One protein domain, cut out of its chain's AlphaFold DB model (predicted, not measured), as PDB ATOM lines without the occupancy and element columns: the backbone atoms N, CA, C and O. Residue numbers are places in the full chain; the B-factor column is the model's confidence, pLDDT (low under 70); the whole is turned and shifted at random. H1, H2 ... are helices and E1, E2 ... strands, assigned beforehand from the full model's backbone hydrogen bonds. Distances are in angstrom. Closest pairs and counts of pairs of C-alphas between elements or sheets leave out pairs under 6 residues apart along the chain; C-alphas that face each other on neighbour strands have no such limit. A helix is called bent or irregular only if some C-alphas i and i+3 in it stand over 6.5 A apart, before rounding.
ATOM      1  N   GLU A   3       4.572 -38.625  18.382       88.38
ATOM      2  CA  GLU A   3       3.292 -37.936  18.235       88.38
ATOM      3  C   GLU A   3       2.422 -38.705  17.236       88.38
ATOM      4  O   GLU A   3       2.811 -38.904  16.086       88.38
ATOM      5  N   VAL A   4       1.259 -39.162  17.690       86.62
ATOM      6  CA  VAL A   4       0.245 -39.846  16.885       86.62
ATOM      7  C   VAL A   4      -1.071 -39.119  17.123       86.62
ATOM      8  O   VAL A   4      -1.565 -39.078  18.250       86.62
ATOM      9  N   GLU A   5      -1.592 -38.489  16.068       87.94
ATOM     10  CA  GLU A   5      -2.870 -37.757  16.086       87.94
ATOM     11  C   GLU A   5      -2.974 -36.714  17.223       87.94
ATOM     12  O   GLU A   5      -4.007 -36.571  17.872       87.94
ATOM     13  N   GLY A   6      -1.885 -35.984  17.497       90.19
ATOM     14  CA  GLY A   6      -1.840 -34.950  18.541       90.19
ATOM     15  C   GLY A   6      -1.649 -35.479  19.968       90.19
ATOM     16  O   GLY A   6      -1.693 -34.703  20.923       90.19
ATOM     17  N   SER A   7      -1.411 -36.783  20.136       90.62
ATOM     18  CA  SER A   7      -1.087 -37.406  21.423       90.62
ATOM     19  C   SER A   7       0.323 -37.999  21.418       90.62
ATOM     20  O   SER A   7       0.805 -38.489  20.398       90.62
ATOM     21  N   PHE A   8       1.008 -37.968  22.563       93.06
ATOM     22  CA  PHE A   8       2.314 -38.609  22.706       93.06
ATOM     23  C   PHE A   8       2.150 -40.037  23.218       93.06
ATOM     24  O   PHE A   8       1.717 -40.248  24.351       93.06
ATOM     25  N   VAL A   9       2.595 -41.013  22.429       94.50
ATOM     26  CA  VAL A   9       2.578 -42.436  22.794       94.50
ATOM     27  C   VAL A   9       3.990 -43.003  22.922       94.50
ATOM     28  O   VAL A   9       4.929 -42.569  22.245       94.50
ATOM     29  N   LYS A  10       4.171 -43.984  23.811       95.00
ATOM     30  CA  LYS A  10       5.405 -44.774  23.878       95.00
ATOM     31  C   LYS A  10       5.301 -45.911  22.859       95.00
ATOM     32  O   LYS A  10       4.360 -46.690  22.913       95.00
ATOM     33  N   VAL A  11       6.280 -45.993  21.963       93.69
ATOM     34  CA  VAL A  11       6.420 -47.072  20.978       93.69
ATOM     35  C   VAL A  11       7.744 -47.770  21.249       93.69
ATOM     36  O   VAL A  11       8.755 -47.096  21.465       93.69
ATOM     37  N   GLU A  12       7.725 -49.097  21.263       94.25
ATOM     38  CA  GLU A  12       8.920 -49.936  21.335       94.25
ATOM     39  C   GLU A  12       9.215 -50.479  19.936       94.25
ATOM     40  O   GLU A  12       8.299 -50.848  19.201       94.25
ATOM     41  N   ALA A  13      10.485 -50.460  19.540       94.12
ATOM     42  CA  ALA A  13      10.925 -50.848  18.208       94.12
ATOM     43  C   ALA A  13      12.289 -51.536  18.296       94.12
ATOM     44  O   ALA A  13      13.124 -51.137  19.106       94.12
ATOM     45  N   GLY A  14      12.524 -52.534  17.437       94.19
ATOM     46  CA  GLY A  14      13.834 -53.191  17.334       94.19
ATOM     47  C   GLY A  14      14.918 -52.294  16.721       94.19
ATOM     48  O   GLY A  14      16.102 -52.491  16.971       94.19
ATOM     49  N   MET A  15      14.519 -51.279  15.948       97.00
ATOM     50  CA  MET A  15      15.410 -50.283  15.358       97.00
ATOM     51  C   MET A  15      14.695 -48.936  15.233       97.00
ATOM     52  O   MET A  15      13.536 -48.880  14.822       97.00
ATOM     53  N   VAL A  16      15.397 -47.845  15.546       97.25
ATOM     54  CA  VAL A  16      14.928 -46.468  15.338       97.25
ATOM     55  C   VAL A  16      15.751 -45.808  14.233       97.25
ATOM     56  O   VAL A  16      16.973 -45.747  14.321       97.25
ATOM     57  N   LEU A  17      15.090 -45.261  13.211       98.06
ATOM     58  CA  LEU A  17      15.743 -44.464  12.169       98.06
ATOM     59  C   LEU A  17      15.468 -42.971  12.397       98.06
ATOM     60  O   LEU A  17      14.346 -42.495  12.234       98.06
ATOM     61  N   GLY A  18      16.497 -42.225  12.792       97.75
ATOM     62  CA  GLY A  18      16.472 -40.774  12.936       97.75
ATOM     63  C   GLY A  18      16.576 -40.076  11.586       97.75
ATOM     64  O   GLY A  18      17.674 -39.816  11.097       97.75
ATOM     65  N   CYS A  19      15.421 -39.768  11.002       97.50
ATOM     66  CA  CYS A  19      15.276 -39.032   9.741       97.50
ATOM     67  C   CYS A  19      14.653 -37.640   9.969       97.50
ATOM     68  O   CYS A  19      13.938 -37.120   9.117       97.50
ATOM     69  N   ASP A  20      14.880 -37.053  11.144       96.69
ATOM     70  CA  ASP A  20      14.205 -35.857  11.672       96.69
ATOM     71  C   ASP A  20      14.921 -34.534  11.342       96.69
ATOM     72  O   ASP A  20      14.666 -33.503  11.961       96.69
ATOM     73  N   GLY A  21      15.785 -34.550  10.327       96.88
ATOM     74  CA  GLY A  21      16.326 -33.343   9.713       96.88
ATOM     75  C   GLY A  21      17.437 -32.642  10.502       96.88
ATOM     76  O   GLY A  21      18.079 -33.205  11.395       96.88
ATOM     77  N   VAL A  22      17.687 -31.380  10.143       95.81
ATOM     78  CA  VAL A  22      18.681 -30.536  10.818       95.81
ATOM     79  C   VAL A  22      18.286 -30.290  12.263       95.81
ATOM     80  O   VAL A  22      17.141 -29.971  12.569       95.81
ATOM     81  N   GLY A  23      19.255 -30.402  13.169       91.94
ATOM     82  CA  GLY A  23      18.959 -30.316  14.594       91.94
ATOM     83  C   GLY A  23      18.219 -31.555  15.100       91.94
ATOM     84  O   GLY A  23      17.468 -31.446  16.073       91.94
ATOM     85  N   SER A  24      18.478 -32.714  14.486       96.81
ATOM     86  CA  SER A  24      17.964 -34.023  14.886       96.81
ATOM     87  C   SER A  24      17.963 -34.221  16.402       96.81
ATOM     88  O   SER A  24      18.988 -34.143  17.089       96.81
ATOM     89  N   THR A  25      16.770 -34.469  16.930       95.69
ATOM     90  CA  THR A  25      16.562 -34.842  18.326       95.69
ATOM     91  C   THR A  25      16.958 -36.293  18.547       95.69
ATOM     92  O   THR A  25      17.499 -36.602  19.610       95.69
ATOM     93  N   VAL A  26      16.734 -37.162  17.557       97.06
ATOM     94  CA  VAL A  26      17.147 -38.568  17.625       97.06
ATOM     95  C   VAL A  26      18.664 -38.668  17.770       97.06
ATOM     96  O   VAL A  26      19.125 -39.279  18.732       97.06
ATOM     97  N   ALA A  27      19.435 -37.994  16.909       97.50
ATOM     98  CA  ALA A  27      20.896 -38.020  16.953       97.50
ATOM     99  C   ALA A  27      21.439 -37.560  18.319       97.50
ATOM    100  O   ALA A  27      22.239 -38.251  18.949       97.50
ATOM    101  N   ARG A  28      20.937 -36.425  18.832       96.38
ATOM    102  CA  ARG A  28      21.356 -35.900  20.142       96.38
ATOM    103  C   ARG A  28      21.014 -36.842  21.292       96.38
ATOM    104  O   ARG A  28      21.858 -37.081  22.148       96.38
ATOM    105  N   LYS A  29      19.783 -37.362  21.339       96.44
ATOM    106  CA  LYS A  29      19.337 -38.231  22.442       96.44
ATOM    107  C   LYS A  29      20.013 -39.599  22.423       96.44
ATOM    108  O   LYS A  29      20.219 -40.172  23.484       96.44
ATOM    109  N   ALA A  30      20.369 -40.094  21.241       97.12
ATOM    110  CA  ALA A  30      21.137 -41.321  21.069       97.12
ATOM    111  C   ALA A  30      22.656 -41.130  21.265       97.12
ATOM    112  O   ALA A  30      23.408 -42.099  21.177       97.12
ATOM    113  N   GLY A  31      23.125 -39.904  21.535       97.38
ATOM    114  CA  GLY A  31      24.529 -39.625  21.843       97.38
ATOM    115  C   GLY A  31      25.472 -39.729  20.643       97.38
ATOM    116  O   GLY A  31      26.625 -40.131  20.810       97.38
ATOM    117  N   PHE A  32      24.995 -39.442  19.428       98.06
ATOM    118  CA  PHE A  32      25.866 -39.329  18.254       98.06
ATOM    119  C   PHE A  32      26.833 -38.148  18.401       98.06
ATOM    120  O   PHE A  32      26.451 -37.086  18.898       98.06
ATOM    121  N   ASP A  33      28.083 -38.340  17.967       96.06
ATOM    122  CA  ASP A  33      29.070 -37.262  17.896       96.06
ATOM    123  C   ASP A  33      28.710 -36.319  16.741       96.06
ATOM    124  O   ASP A  33      28.773 -36.692  15.567       96.06
ATOM    125  N   MET A  34      28.319 -35.097  17.097       94.75
ATOM    126  CA  MET A  34      27.943 -34.045  16.153       94.75
ATOM    127  C   MET A  34      29.090 -33.051  15.907       94.75
ATOM    128  O   MET A  34      28.859 -31.958  15.384       94.75
ATOM    129  N   GLU A  35      30.324 -33.381  16.301       93.00
ATOM    130  CA  GLU A  35      31.502 -32.571  15.995       93.00
ATOM    131  C   GLU A  35      31.639 -32.356  14.479       93.00
ATOM    132  O   GLU A  35      31.518 -33.280  13.674       93.00
ATOM    133  N   GLY A  36      31.883 -31.107  14.073       87.50
ATOM    134  CA  GLY A  36      31.995 -30.738  12.658       87.50
ATOM    135  C   GLY A  36      30.657 -30.601  11.921       87.50
ATOM    136  O   GLY A  36      30.660 -30.230  10.746       87.50
ATOM    137  N   TYR A  37      29.516 -30.821  12.590       94.44
ATOM    138  CA  TYR A  37      28.188 -30.579  12.027       94.44
ATOM    139  C   TYR A  37      27.932 -29.070  11.871       94.44
ATOM    140  O   TYR A  37      27.376 -28.390  12.733       94.44
ATOM    141  N   GLU A  38      28.396 -28.524  10.752       95.19
ATOM    142  CA  GLU A  38      28.289 -27.111  10.419       95.19
ATOM    143  C   GLU A  38      27.088 -26.845   9.512       95.19
ATOM    144  O   GLU A  38      26.865 -27.555   8.530       95.19
ATOM    145  N   MET A 126      29.299 -35.377   6.383       97.06
ATOM    146  CA  MET A 126      28.696 -36.422   7.215       97.06
ATOM    147  C   MET A 126      29.309 -36.450   8.614       97.06
ATOM    148  O   MET A 126      30.514 -36.244   8.775       97.06
ATOM    149  N   VAL A 127      28.486 -36.776   9.610       96.62
ATOM    150  CA  VAL A 127      28.973 -37.122  10.952       96.62
ATOM    151  C   VAL A 127      29.763 -38.434  10.921       96.62
ATOM    152  O   VAL A 127      29.618 -39.240  10.001       96.62
ATOM    153  N   LYS A 128      30.611 -38.657  11.931       94.44
ATOM    154  CA  LYS A 128      31.535 -39.806  11.962       94.44
ATOM    155  C   LYS A 128      30.820 -41.154  12.087       94.44
ATOM    156  O   LYS A 128      31.277 -42.141  11.520       94.44
ATOM    157  N   GLU A 129      29.717 -41.193  12.830       96.50
ATOM    158  CA  GLU A 129      28.950 -42.408  13.107       96.50
ATOM    159  C   GLU A 129      27.520 -42.270  12.581       96.50
ATOM    160  O   GLU A 129      26.832 -41.305  12.900       96.50
ATOM    161  N   LEU A 130      27.052 -43.258  11.814       97.88
ATOM    162  CA  LEU A 130      25.679 -43.294  11.287       97.88
ATOM    163  C   LEU A 130      24.775 -44.295  12.020       97.88
ATOM    164  O   LEU A 130      23.556 -44.259  11.850       97.88
ATOM    165  N   VAL A 131      25.368 -45.189  12.818       98.38
ATOM    166  CA  VAL A 131      24.697 -46.293  13.514       98.38
ATOM    167  C   VAL A 131      25.242 -46.416  14.933       98.38
ATOM    168  O   VAL A 131      26.445 -46.318  15.153       98.38
ATOM    169  N   LYS A 132      24.342 -46.670  15.877       97.62
ATOM    170  CA  LYS A 132      24.598 -47.104  17.252       97.62
ATOM    171  C   LYS A 132      23.643 -48.261  17.589       97.62
ATOM    172  O   LYS A 132      22.701 -48.506  16.831       97.62
ATOM    173  N   PRO A 133      23.830 -48.979  18.711       95.62
ATOM    174  CA  PRO A 133      22.913 -50.049  19.101       95.62
ATOM    175  C   PRO A 133      21.446 -49.585  19.118       95.62
ATOM    176  O   PRO A 133      21.089 -48.660  19.847       95.62
ATOM    177  N   GLY A 134      20.608 -50.209  18.285       95.62
ATOM    178  CA  GLY A 134      19.169 -49.931  18.185       95.62
ATOM    179  C   GLY A 134      18.777 -48.621  17.486       95.62
ATOM    180  O   GLY A 134      17.587 -48.306  17.434       95.62
ATOM    181  N   VAL A 135      19.728 -47.846  16.948       98.25
ATOM    182  CA  VAL A 135      19.430 -46.562  16.293       98.25
ATOM    183  C   VAL A 135      20.397 -46.230  15.157       98.25
ATOM    184  O   VAL A 135      21.611 -46.337  15.295       98.25
ATOM    185  N   ALA A 136      19.867 -45.743  14.040       98.62
ATOM    186  CA  ALA A 136      20.647 -45.169  12.946       98.62
ATOM    187  C   ALA A 136      20.084 -43.806  12.540       98.62
ATOM    188  O   ALA A 136      18.930 -43.503  12.828       98.62
ATOM    189  N   ILE A 137      20.884 -42.975  11.875       98.62
ATOM    190  CA  ILE A 137      20.484 -41.630  11.433       98.62
ATOM    191  C   ILE A 137      20.681 -41.450   9.925       98.62
ATOM    192  O   ILE A 137      21.607 -42.003   9.330       98.62
ATOM    193  N   CYS A 138      19.783 -40.694   9.294       98.50
ATOM    194  CA  CYS A 138      19.749 -40.504   7.842       98.50
ATOM    195  C   CYS A 138      19.455 -39.052   7.447       98.50
ATOM    196  O   CYS A 138      18.860 -38.273   8.192       98.50
ATOM    197  N   GLY A 139      19.829 -38.715   6.217       98.44
ATOM    198  CA  GLY A 139      19.625 -37.414   5.601       98.44
ATOM    199  C   GLY A 139      20.335 -36.291   6.346       98.44
ATOM    200  O   GLY A 139      21.468 -36.439   6.812       98.44
ATOM    201  N   ASP A 140      19.656 -35.157   6.477       98.38
ATOM    202  CA  ASP A 140      20.195 -33.982   7.157       98.38
ATOM    203  C   ASP A 140      20.613 -34.283   8.604       98.38
ATOM    204  O   ASP A 140      21.616 -33.733   9.054       98.38
ATOM    205  N   ALA A 141      19.940 -35.203   9.309       98.38
ATOM    206  CA  ALA A 141      20.320 -35.620  10.665       98.38
ATOM    207  C   ALA A 141      21.752 -36.180  10.731       98.38
ATOM    208  O   ALA A 141      22.444 -36.006  11.729       98.38
ATOM    209  N   ALA A 142      22.198 -36.807   9.642       98.12
ATOM    210  CA  ALA A 142      23.514 -37.408   9.480       98.12
ATOM    211  C   ALA A 142      24.509 -36.525   8.702       98.12
ATOM    212  O   ALA A 142      25.628 -36.956   8.424       98.12
ATOM    213  N   GLY A 143      24.117 -35.311   8.297       97.81
ATOM    214  CA  GLY A 143      24.948 -34.455   7.446       97.81
ATOM    215  C   GLY A 143      25.113 -35.000   6.022       97.81
ATOM    216  O   GLY A 143      26.099 -34.711   5.346       97.81
ATOM    217  N   GLN A 144      24.154 -35.798   5.541       97.81
ATOM    218  CA  GLN A 144      24.192 -36.441   4.221       97.81
ATOM    219  C   GLN A 144      23.788 -35.498   3.074       97.81
ATOM    220  O   GLN A 144      23.152 -35.902   2.101       97.81
ATOM    221  N   VAL A 145      24.181 -34.233   3.172       97.00
ATOM    222  CA  VAL A 145      24.013 -33.205   2.142       97.00
ATOM    223  C   VAL A 145      25.300 -33.083   1.341       97.00
ATOM    224  O   VAL A 145      26.393 -33.250   1.876       97.00
ATOM    225  N   ILE A 146      25.185 -32.768   0.053       96.00
ATOM    226  CA  ILE A 146      26.317 -32.435  -0.814       96.00
ATOM    227  C   ILE A 146      26.760 -30.996  -0.488       96.00
ATOM    228  O   ILE A 146      26.060 -30.057  -0.878       96.00
ATOM    229  N   PRO A 147      27.894 -30.764   0.205       95.56
ATOM    230  CA  PRO A 147      28.164 -29.465   0.820       95.56
ATOM    231  C   PRO A 147      28.273 -28.307  -0.171       95.56
ATOM    232  O   PRO A 147      27.800 -27.214   0.122       95.56
ATOM    233  N   LEU A 148      28.849 -28.540  -1.355       93.75
ATOM    234  CA  LEU A 148      29.019 -27.484  -2.356       93.75
ATOM    235  C   LEU A 148      27.687 -26.977  -2.927       93.75
ATOM    236  O   LEU A 148      27.563 -25.796  -3.231       93.75
ATOM    237  N   THR A 149      26.706 -27.864  -3.101       93.81
ATOM    238  CA  THR A 149      25.432 -27.538  -3.765       93.81
ATOM    239  C   THR A 149      24.273 -27.367  -2.798       93.81
ATOM    240  O   THR A 149      23.158 -27.112  -3.243       93.81
ATOM    241  N   GLY A 150      24.480 -27.631  -1.502       94.62
ATOM    242  CA  GLY A 150      23.405 -27.696  -0.509       94.62
ATOM    243  C   GLY A 150      22.333 -28.757  -0.805       94.62
ATOM    244  O   GLY A 150      21.310 -28.802  -0.126       94.62
ATOM    245  N   GLY A 151      22.528 -29.603  -1.822       94.75
ATOM    246  CA  GLY A 151      21.554 -30.600  -2.248       94.75
ATOM    247  C   GLY A 151      21.566 -31.817  -1.329       94.75
ATOM    248  O   GLY A 151      22.599 -32.469  -1.185       94.75
ATOM    249  N   GLY A 152      20.416 -32.140  -0.739       95.69
ATOM    250  CA  GLY A 152      20.271 -33.263   0.199       95.69
ATOM    251  C   GLY A 152      19.217 -34.303  -0.174       95.69
ATOM    252  O   GLY A 152      19.215 -35.390   0.389       95.69
ATOM    253  N   ILE A 153      18.311 -34.011  -1.114       97.00
ATOM    254  CA  ILE A 153      17.132 -34.864  -1.356       97.00
ATOM    255  C   ILE A 153      17.541 -36.253  -1.862       97.00
ATOM    256  O   ILE A 153      17.164 -37.264  -1.278       97.00
ATOM    257  N   HIS A 154      18.340 -36.323  -2.931       95.81
ATOM    258  CA  HIS A 154      18.717 -37.606  -3.532       95.81
ATOM    259  C   HIS A 154      19.610 -38.448  -2.618       95.81
ATOM    260  O   HIS A 154      19.403 -39.654  -2.508       95.81
ATOM    261  N   SER A 155      20.567 -37.811  -1.946       97.19
ATOM    262  CA  SER A 155      21.444 -38.464  -0.979       97.19
ATOM    263  C   SER A 155      20.653 -38.997   0.220       97.19
ATOM    264  O   SER A 155      20.800 -40.166   0.572       97.19
ATOM    265  N   SER A 156      19.707 -38.216   0.751       98.12
ATOM    266  CA  SER A 156      18.807 -38.647   1.832       98.12
ATOM    267  C   SER A 156      17.882 -39.796   1.423       98.12
ATOM    268  O   SER A 156      17.661 -40.707   2.215       98.12
ATOM    269  N   ILE A 157      17.360 -39.799   0.190       98.38
ATOM    270  CA  ILE A 157      16.544 -40.913  -0.324       98.38
ATOM    271  C   ILE A 157      17.378 -42.195  -0.401       98.38
ATOM    272  O   ILE A 157      16.919 -43.252   0.029       98.38
ATOM    273  N   THR A 158      18.608 -42.119  -0.920       98.31
ATOM    274  CA  THR A 158      19.514 -43.276  -0.952       98.31
ATOM    275  C   THR A 158      19.824 -43.778   0.457       98.31
ATOM    276  O   THR A 158      19.777 -44.983   0.690       98.31
ATOM    277  N   ALA A 159      20.081 -42.869   1.400       98.50
ATOM    278  CA  ALA A 159      20.328 -43.203   2.798       98.50
ATOM    279  C   ALA A 159      19.139 -43.926   3.439       98.50
ATOM    280  O   ALA A 159      19.299 -45.025   3.962       98.50
ATOM    281  N   GLY A 160      17.940 -43.346   3.328       98.38
ATOM    282  CA  GLY A 160      16.714 -43.926   3.871       98.38
ATOM    283  C   GLY A 160      16.383 -45.287   3.262       98.38
ATOM    284  O   GLY A 160      15.955 -46.181   3.986       98.38
ATOM    285  N   LYS A 161      16.640 -45.479   1.961       98.56
ATOM    286  CA  LYS A 161      16.477 -46.781   1.305       98.56
ATOM    287  C   LYS A 161      17.406 -47.835   1.913       98.56
ATOM    288  O   LYS A 161      16.926 -48.867   2.366       98.56
ATOM    289  N   ILE A 162      18.713 -47.562   1.958       98.62
ATOM    290  CA  ILE A 162      19.710 -48.514   2.471       98.62
ATOM    291  C   ILE A 162      19.447 -48.821   3.950       98.62
ATOM    292  O   ILE A 162      19.375 -49.986   4.338       98.62
ATOM    293  N   ALA A 163      19.263 -47.787   4.776       98.44
ATOM    294  CA  ALA A 163      19.023 -47.951   6.204       98.44
ATOM    295  C   ALA A 163      17.691 -48.659   6.490       98.44
ATOM    296  O   ALA A 163      17.630 -49.486   7.394       98.44
ATOM    297  N   GLY A 164      16.638 -48.372   5.720       98.44
ATOM    298  CA  GLY A 164      15.336 -49.025   5.852       98.44
ATOM    299  C   GLY A 164      15.374 -50.509   5.493       98.44
ATOM    300  O   GLY A 164      14.852 -51.330   6.245       98.44
ATOM    301  N   GLU A 165      16.028 -50.867   4.384       98.50
ATOM    302  CA  GLU A 165      16.199 -52.263   3.957       98.50
ATOM    303  C   GLU A 165      17.023 -53.065   4.976       98.50
ATOM    304  O   GLU A 165      16.631 -54.172   5.356       98.50
ATOM    305  N   LEU A 166      18.129 -52.495   5.473       98.56
ATOM    306  CA  LEU A 166      18.938 -53.124   6.517       98.56
ATOM    307  C   LEU A 166      18.184 -53.240   7.843       98.56
ATOM    308  O   LEU A 166      18.241 -54.293   8.465       98.56
ATOM    309  N   ALA A 167      17.447 -52.206   8.257       98.44
ATOM    310  CA  ALA A 167      16.681 -52.231   9.502       98.44
ATOM    311  C   ALA A 167      15.580 -53.297   9.466       98.44
ATOM    312  O   ALA A 167      15.403 -54.025  10.440       98.44
ATOM    313  N   ALA A 168      14.871 -53.425   8.341       98.25
ATOM    314  CA  ALA A 168      13.858 -54.461   8.166       98.25
ATOM    315  C   ALA A 168      14.467 -55.864   8.299       98.25
ATOM    316  O   ALA A 168      13.954 -56.683   9.058       98.25
ATOM    317  N   ARG A 169      15.592 -56.124   7.620       98.19
ATOM    318  CA  ARG A 169      16.309 -57.406   7.720       98.19
ATOM    319  C   ARG A 169      16.838 -57.662   9.126       98.19
ATOM    320  O   ARG A 169      16.596 -58.728   9.674       98.19
ATOM    321  N   ALA A 170      17.478 -56.668   9.737       98.00
ATOM    322  CA  ALA A 170      18.012 -56.756  11.092       98.00
ATOM    323  C   ALA A 170      16.939 -57.144  12.116       98.00
ATOM    324  O   ALA A 170      17.204 -57.952  12.997       98.00
ATOM    325  N   VAL A 171      15.725 -56.601  11.989       97.56
ATOM    326  CA  VAL A 171      14.609 -56.927  12.887       97.56
ATOM    327  C   VAL A 171      14.003 -58.298  12.576       97.56
ATOM    328  O   VAL A 171      13.715 -59.051  13.501       97.56
ATOM    329  N   LEU A 172      13.800 -58.641  11.300       97.69
ATOM    330  CA  LEU A 172      13.177 -59.913  10.905       97.69
ATOM    331  C   LEU A 172      14.079 -61.130  11.151       97.69
ATOM    332  O   LEU A 172      13.573 -62.214  11.427       97.69
ATOM    333  N   GLU A 173      15.393 -60.953  11.036       97.62
ATOM    334  CA  GLU A 173      16.402 -62.008  11.186       97.62
ATOM    335  C   GLU A 173      17.019 -62.047  12.600       97.62
ATOM    336  O   GLU A 173      17.914 -62.855  12.837       97.62
ATOM    337  N   ASP A 174      16.572 -61.183  13.524       96.38
ATOM    338  CA  ASP A 174      17.188 -60.972  14.850       96.38
ATOM    339  C   ASP A 174      18.713 -60.737  14.761       96.38
ATOM    340  O   ASP A 174      19.532 -61.314  15.477       96.38
ATOM    341  N   ALA A 175      19.105 -59.892  13.804       97.25
ATOM    342  CA  ALA A 175      20.484 -59.658  13.386       97.25
ATOM    343  C   ALA A 175      20.835 -58.155  13.393       97.25
ATOM    344  O   ALA A 175      21.078 -57.563  12.334       97.25
ATOM    345  N   PRO A 176      20.887 -57.493  14.569       95.94
ATOM    346  CA  PRO A 176      21.152 -56.053  14.677       95.94
ATOM    347  C   PRO A 176      22.488 -55.616  14.053       95.94
ATOM    348  O   PRO A 176      22.597 -54.492  13.561       95.94
ATOM    349  N   GLN A 177      23.482 -56.508  14.012       96.81
ATOM    350  CA  GLN A 177      24.788 -56.285  13.388       96.81
ATOM    351  C   GLN A 177      24.712 -55.976  11.884       96.81
ATOM    352  O   GLN A 177      25.628 -55.356  11.351       96.81
ATOM    353  N   LEU A 178      23.618 -56.330  11.190       97.94
ATOM    354  CA  LEU A 178      23.431 -55.969   9.777       97.94
ATOM    355  C   LEU A 178      23.457 -54.451   9.559       97.94
ATOM    356  O   LEU A 178      23.866 -53.984   8.498       97.94
ATOM    357  N   MET A 179      23.084 -53.658  10.567       98.25
ATOM    358  CA  MET A 179      23.151 -52.201  10.457       98.25
ATOM    359  C   MET A 179      24.583 -51.672  10.314       98.25
ATOM    360  O   MET A 179      24.764 -50.595   9.753       98.25
ATOM    361  N   GLU A 180      25.612 -52.417  10.727       97.12
ATOM    362  CA  GLU A 180      27.017 -52.024  10.529       97.12
ATOM    363  C   GLU A 180      27.415 -51.954   9.042       97.12
ATOM    364  O   GLU A 180      28.430 -51.347   8.686       97.12
ATOM    365  N   GLU A 181      26.611 -52.537   8.147       98.12
ATOM    366  CA  GLU A 181      26.795 -52.428   6.700       98.12
ATOM    367  C   GLU A 181      26.348 -51.072   6.145       98.12
ATOM    368  O   GLU A 181      26.821 -50.670   5.081       98.12
ATOM    369  N   TYR A 182      25.490 -50.328   6.856       98.50
ATOM    370  CA  TYR A 182      24.899 -49.089   6.348       98.50
ATOM    371  C   TYR A 182      25.951 -48.057   5.899       98.50
ATOM    372  O   TYR A 182      25.881 -47.631   4.742       98.50
ATOM    373  N   PRO A 183      26.970 -47.691   6.708       97.88
ATOM    374  CA  PRO A 183      27.996 -46.752   6.258       97.88
ATOM    375  C   PRO A 183      28.738 -47.239   5.010       97.88
ATOM    376  O   PRO A 183      29.004 -46.451   4.107       97.88
ATOM    377  N   LYS A 184      29.027 -48.545   4.926       97.50
ATOM    378  CA  LYS A 184      29.766 -49.145   3.803       97.50
ATOM    379  C   LYS A 184      28.952 -49.093   2.513       97.50
ATOM    380  O   LYS A 184      29.470 -48.681   1.482       97.50
ATOM    381  N   LEU A 185      27.674 -49.462   2.579       98.06
ATOM    382  CA  LEU A 185      26.769 -49.421   1.429       98.06
ATOM    383  C   LEU A 185      26.467 -47.985   0.977       98.06
ATOM    384  O   LEU A 185      26.190 -47.757  -0.200       98.06
ATOM    385  N   TYR A 186      26.535 -47.011   1.887       98.19
ATOM    386  CA  TYR A 186      26.329 -45.596   1.573       98.19
ATOM    387  C   TYR A 186      27.581 -44.889   1.016       98.19
ATOM    388  O   TYR A 186      27.475 -43.871   0.321       98.19
ATOM    389  N   GLU A 187      28.770 -45.433   1.282       96.25
ATOM    390  CA  GLU A 187      30.055 -44.826   0.924       96.25
ATOM    391  C   GLU A 187      30.215 -44.610  -0.589       96.25
ATOM    392  O   GLU A 187      30.585 -43.517  -1.035       96.25
ATOM    393  N   ASP A 188      29.899 -45.628  -1.388       91.12
ATOM    394  CA  ASP A 188      30.034 -45.585  -2.845       91.12
ATOM    395  C   ASP A 188      29.024 -44.659  -3.550       91.12
ATOM    396  O   ASP A 188      29.456 -43.840  -4.369       91.12
ATOM    397  N   PRO A 189      27.705 -44.705  -3.265       93.31
ATOM    398  CA  PRO A 189      26.758 -43.827  -3.949       93.31
ATOM    399  C   PRO A 189      26.928 -42.346  -3.577       93.31
ATOM    400  O   PRO A 189      26.703 -41.480  -4.436       93.31
ATOM    401  N   TRP A 190      27.323 -42.040  -2.330       96.50
ATOM    402  CA  TRP A 190      27.347 -40.662  -1.825       96.50
ATOM    403  C   TRP A 190      28.477 -40.310  -0.858       96.50
ATOM    404  O   TRP A 190      28.923 -39.164  -0.913       96.50
ATOM    405  N   GLY A 191      28.969 -41.219  -0.013       95.88
ATOM    406  CA  GLY A 191      29.960 -40.881   1.021       95.88
ATOM    407  C   GLY A 191      31.218 -40.198   0.470       95.88
ATOM    408  O   GLY A 191      31.512 -39.047   0.819       95.88
ATOM    409  N   LYS A 192      31.875 -40.821  -0.519       94.06
ATOM    410  CA  LYS A 192      33.047 -40.243  -1.213       94.06
ATOM    411  C   LYS A 192      32.739 -38.895  -1.866       94.06
ATOM    412  O   LYS A 192      33.562 -37.979  -1.856       94.06
ATOM    413  N   ARG A 193      31.543 -38.761  -2.441       94.19
ATOM    414  CA  ARG A 193      31.099 -37.553  -3.157       94.19
ATOM    415  C   ARG A 193      30.856 -36.393  -2.198       94.19
ATOM    416  O   ARG A 193      31.277 -35.279  -2.494       94.19
ATOM    417  N   ILE A 194      30.242 -36.651  -1.044       96.00
ATOM    418  CA  ILE A 194      30.028 -35.662   0.020       96.00
ATOM    419  C   ILE A 194      31.376 -35.185   0.565       96.00
ATOM    420  O   ILE A 194      31.609 -33.979   0.648       96.00
TER     421      ILE A 194
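AT A GLANCE: This is residues 3 to 38 and 126 to 194 of the 256 residues of the protein "NAD(P)/FAD-dependent oxidoreductase" of Candidatus Methanomethylia archaeon (UniProt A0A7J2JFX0). Two long helices, H3 and H4, lie side by side as a hairpin along one side of a small core of two parallel strands, E2 and E3, while the short helices H1 and H2 sit near the ends of these strands. Before this body, residues 3 to 12 stick out as a free arm that holds the small strand E1. The printed part has 105 residues, with four named helices and three named strands in the order E1, E2, H1, E3, H2, H3, H4; its class is mostly helix. It is compact, with a radius of gyration of the C-alphas of 13.7 A, and spans 39 by 33 by 23 A.

HOW THE PARTS SIT: E1, residues 7 to 9, pairs with no named strand, though residues 3 to 4 pair antiparallel with its residues 7 to 8. E2, residues 16 to 18, is the parallel neighbour of E3, residues 135 to 137, at 22 degrees; N 18 and O 136 are 2.7 A apart and N 136 and O 16 are 2.9 A apart, both within hydrogen-bond range. E1 and E2 are apart. The closest C-alphas of E2 and H1, residues 25 to 29, are those of Gly 18 and Val 26, 5.2 A apart. H1 is close to but not clearly touching H2, residues 139 to 142; their closest C-alphas, those of Ala 27 and Ala 141, are 6.8 A apart. H2 touches H3, residues 153 to 172, which meets it with residues 153 to 160 alone; the closest C-alphas are those of Gly 139 and Ser 156, 4.0 A apart. The closest C-alphas of H3 and E3 are those of Ala 163 and Ala 136, 7.5 A apart. H3 touches H4, residues 176 to 194, at a shallow tilt of 14 degrees, opposite ways, as a helical hairpin; their closest C-alphas are those of Ala 170 and Pro 176, 4.8 A apart. H1 and H3 are apart. In H1 and H3 every O i to N i+4 pair is within hydrogen-bond range; in H4 it is 6 of 15, beside 10 of 16 O i to N i+3 pairs, and H2 is too short for an O i to N i+4 pair.

IN THESE COORDINATES: E1 begins at C-alpha 7, (-1.087, -37.406, 21.423). E1 and E2 each measure 6.4 A from first to last C-alpha, E3 7.0 A, H1 6.0 A and H2 5.5 A. H3 measures 28.2 A, beginning at C-alpha 153, (17.132, -34.864, -1.356). H4 measures 26.6 A and ends at C-alpha 194, (30.028, -35.662, 0.020); it is irregular, with C-alphas 189 and 192 7.7 A apart, and has a kink of 60 degrees near residue 188.

THE WHOLE: The two C-alphas farthest apart, those of Ser 7 and Lys 192, are 41.1 A apart. Residues 39 to 125 are not printed, and C-alphas 38 and 126 are 9.9 A apart across the cut, which falls in the link from H1 to E3. Of the links that are printed whole, none is long. The mean pLDDT of the printed part is 96.2, and no printed residue is under 70.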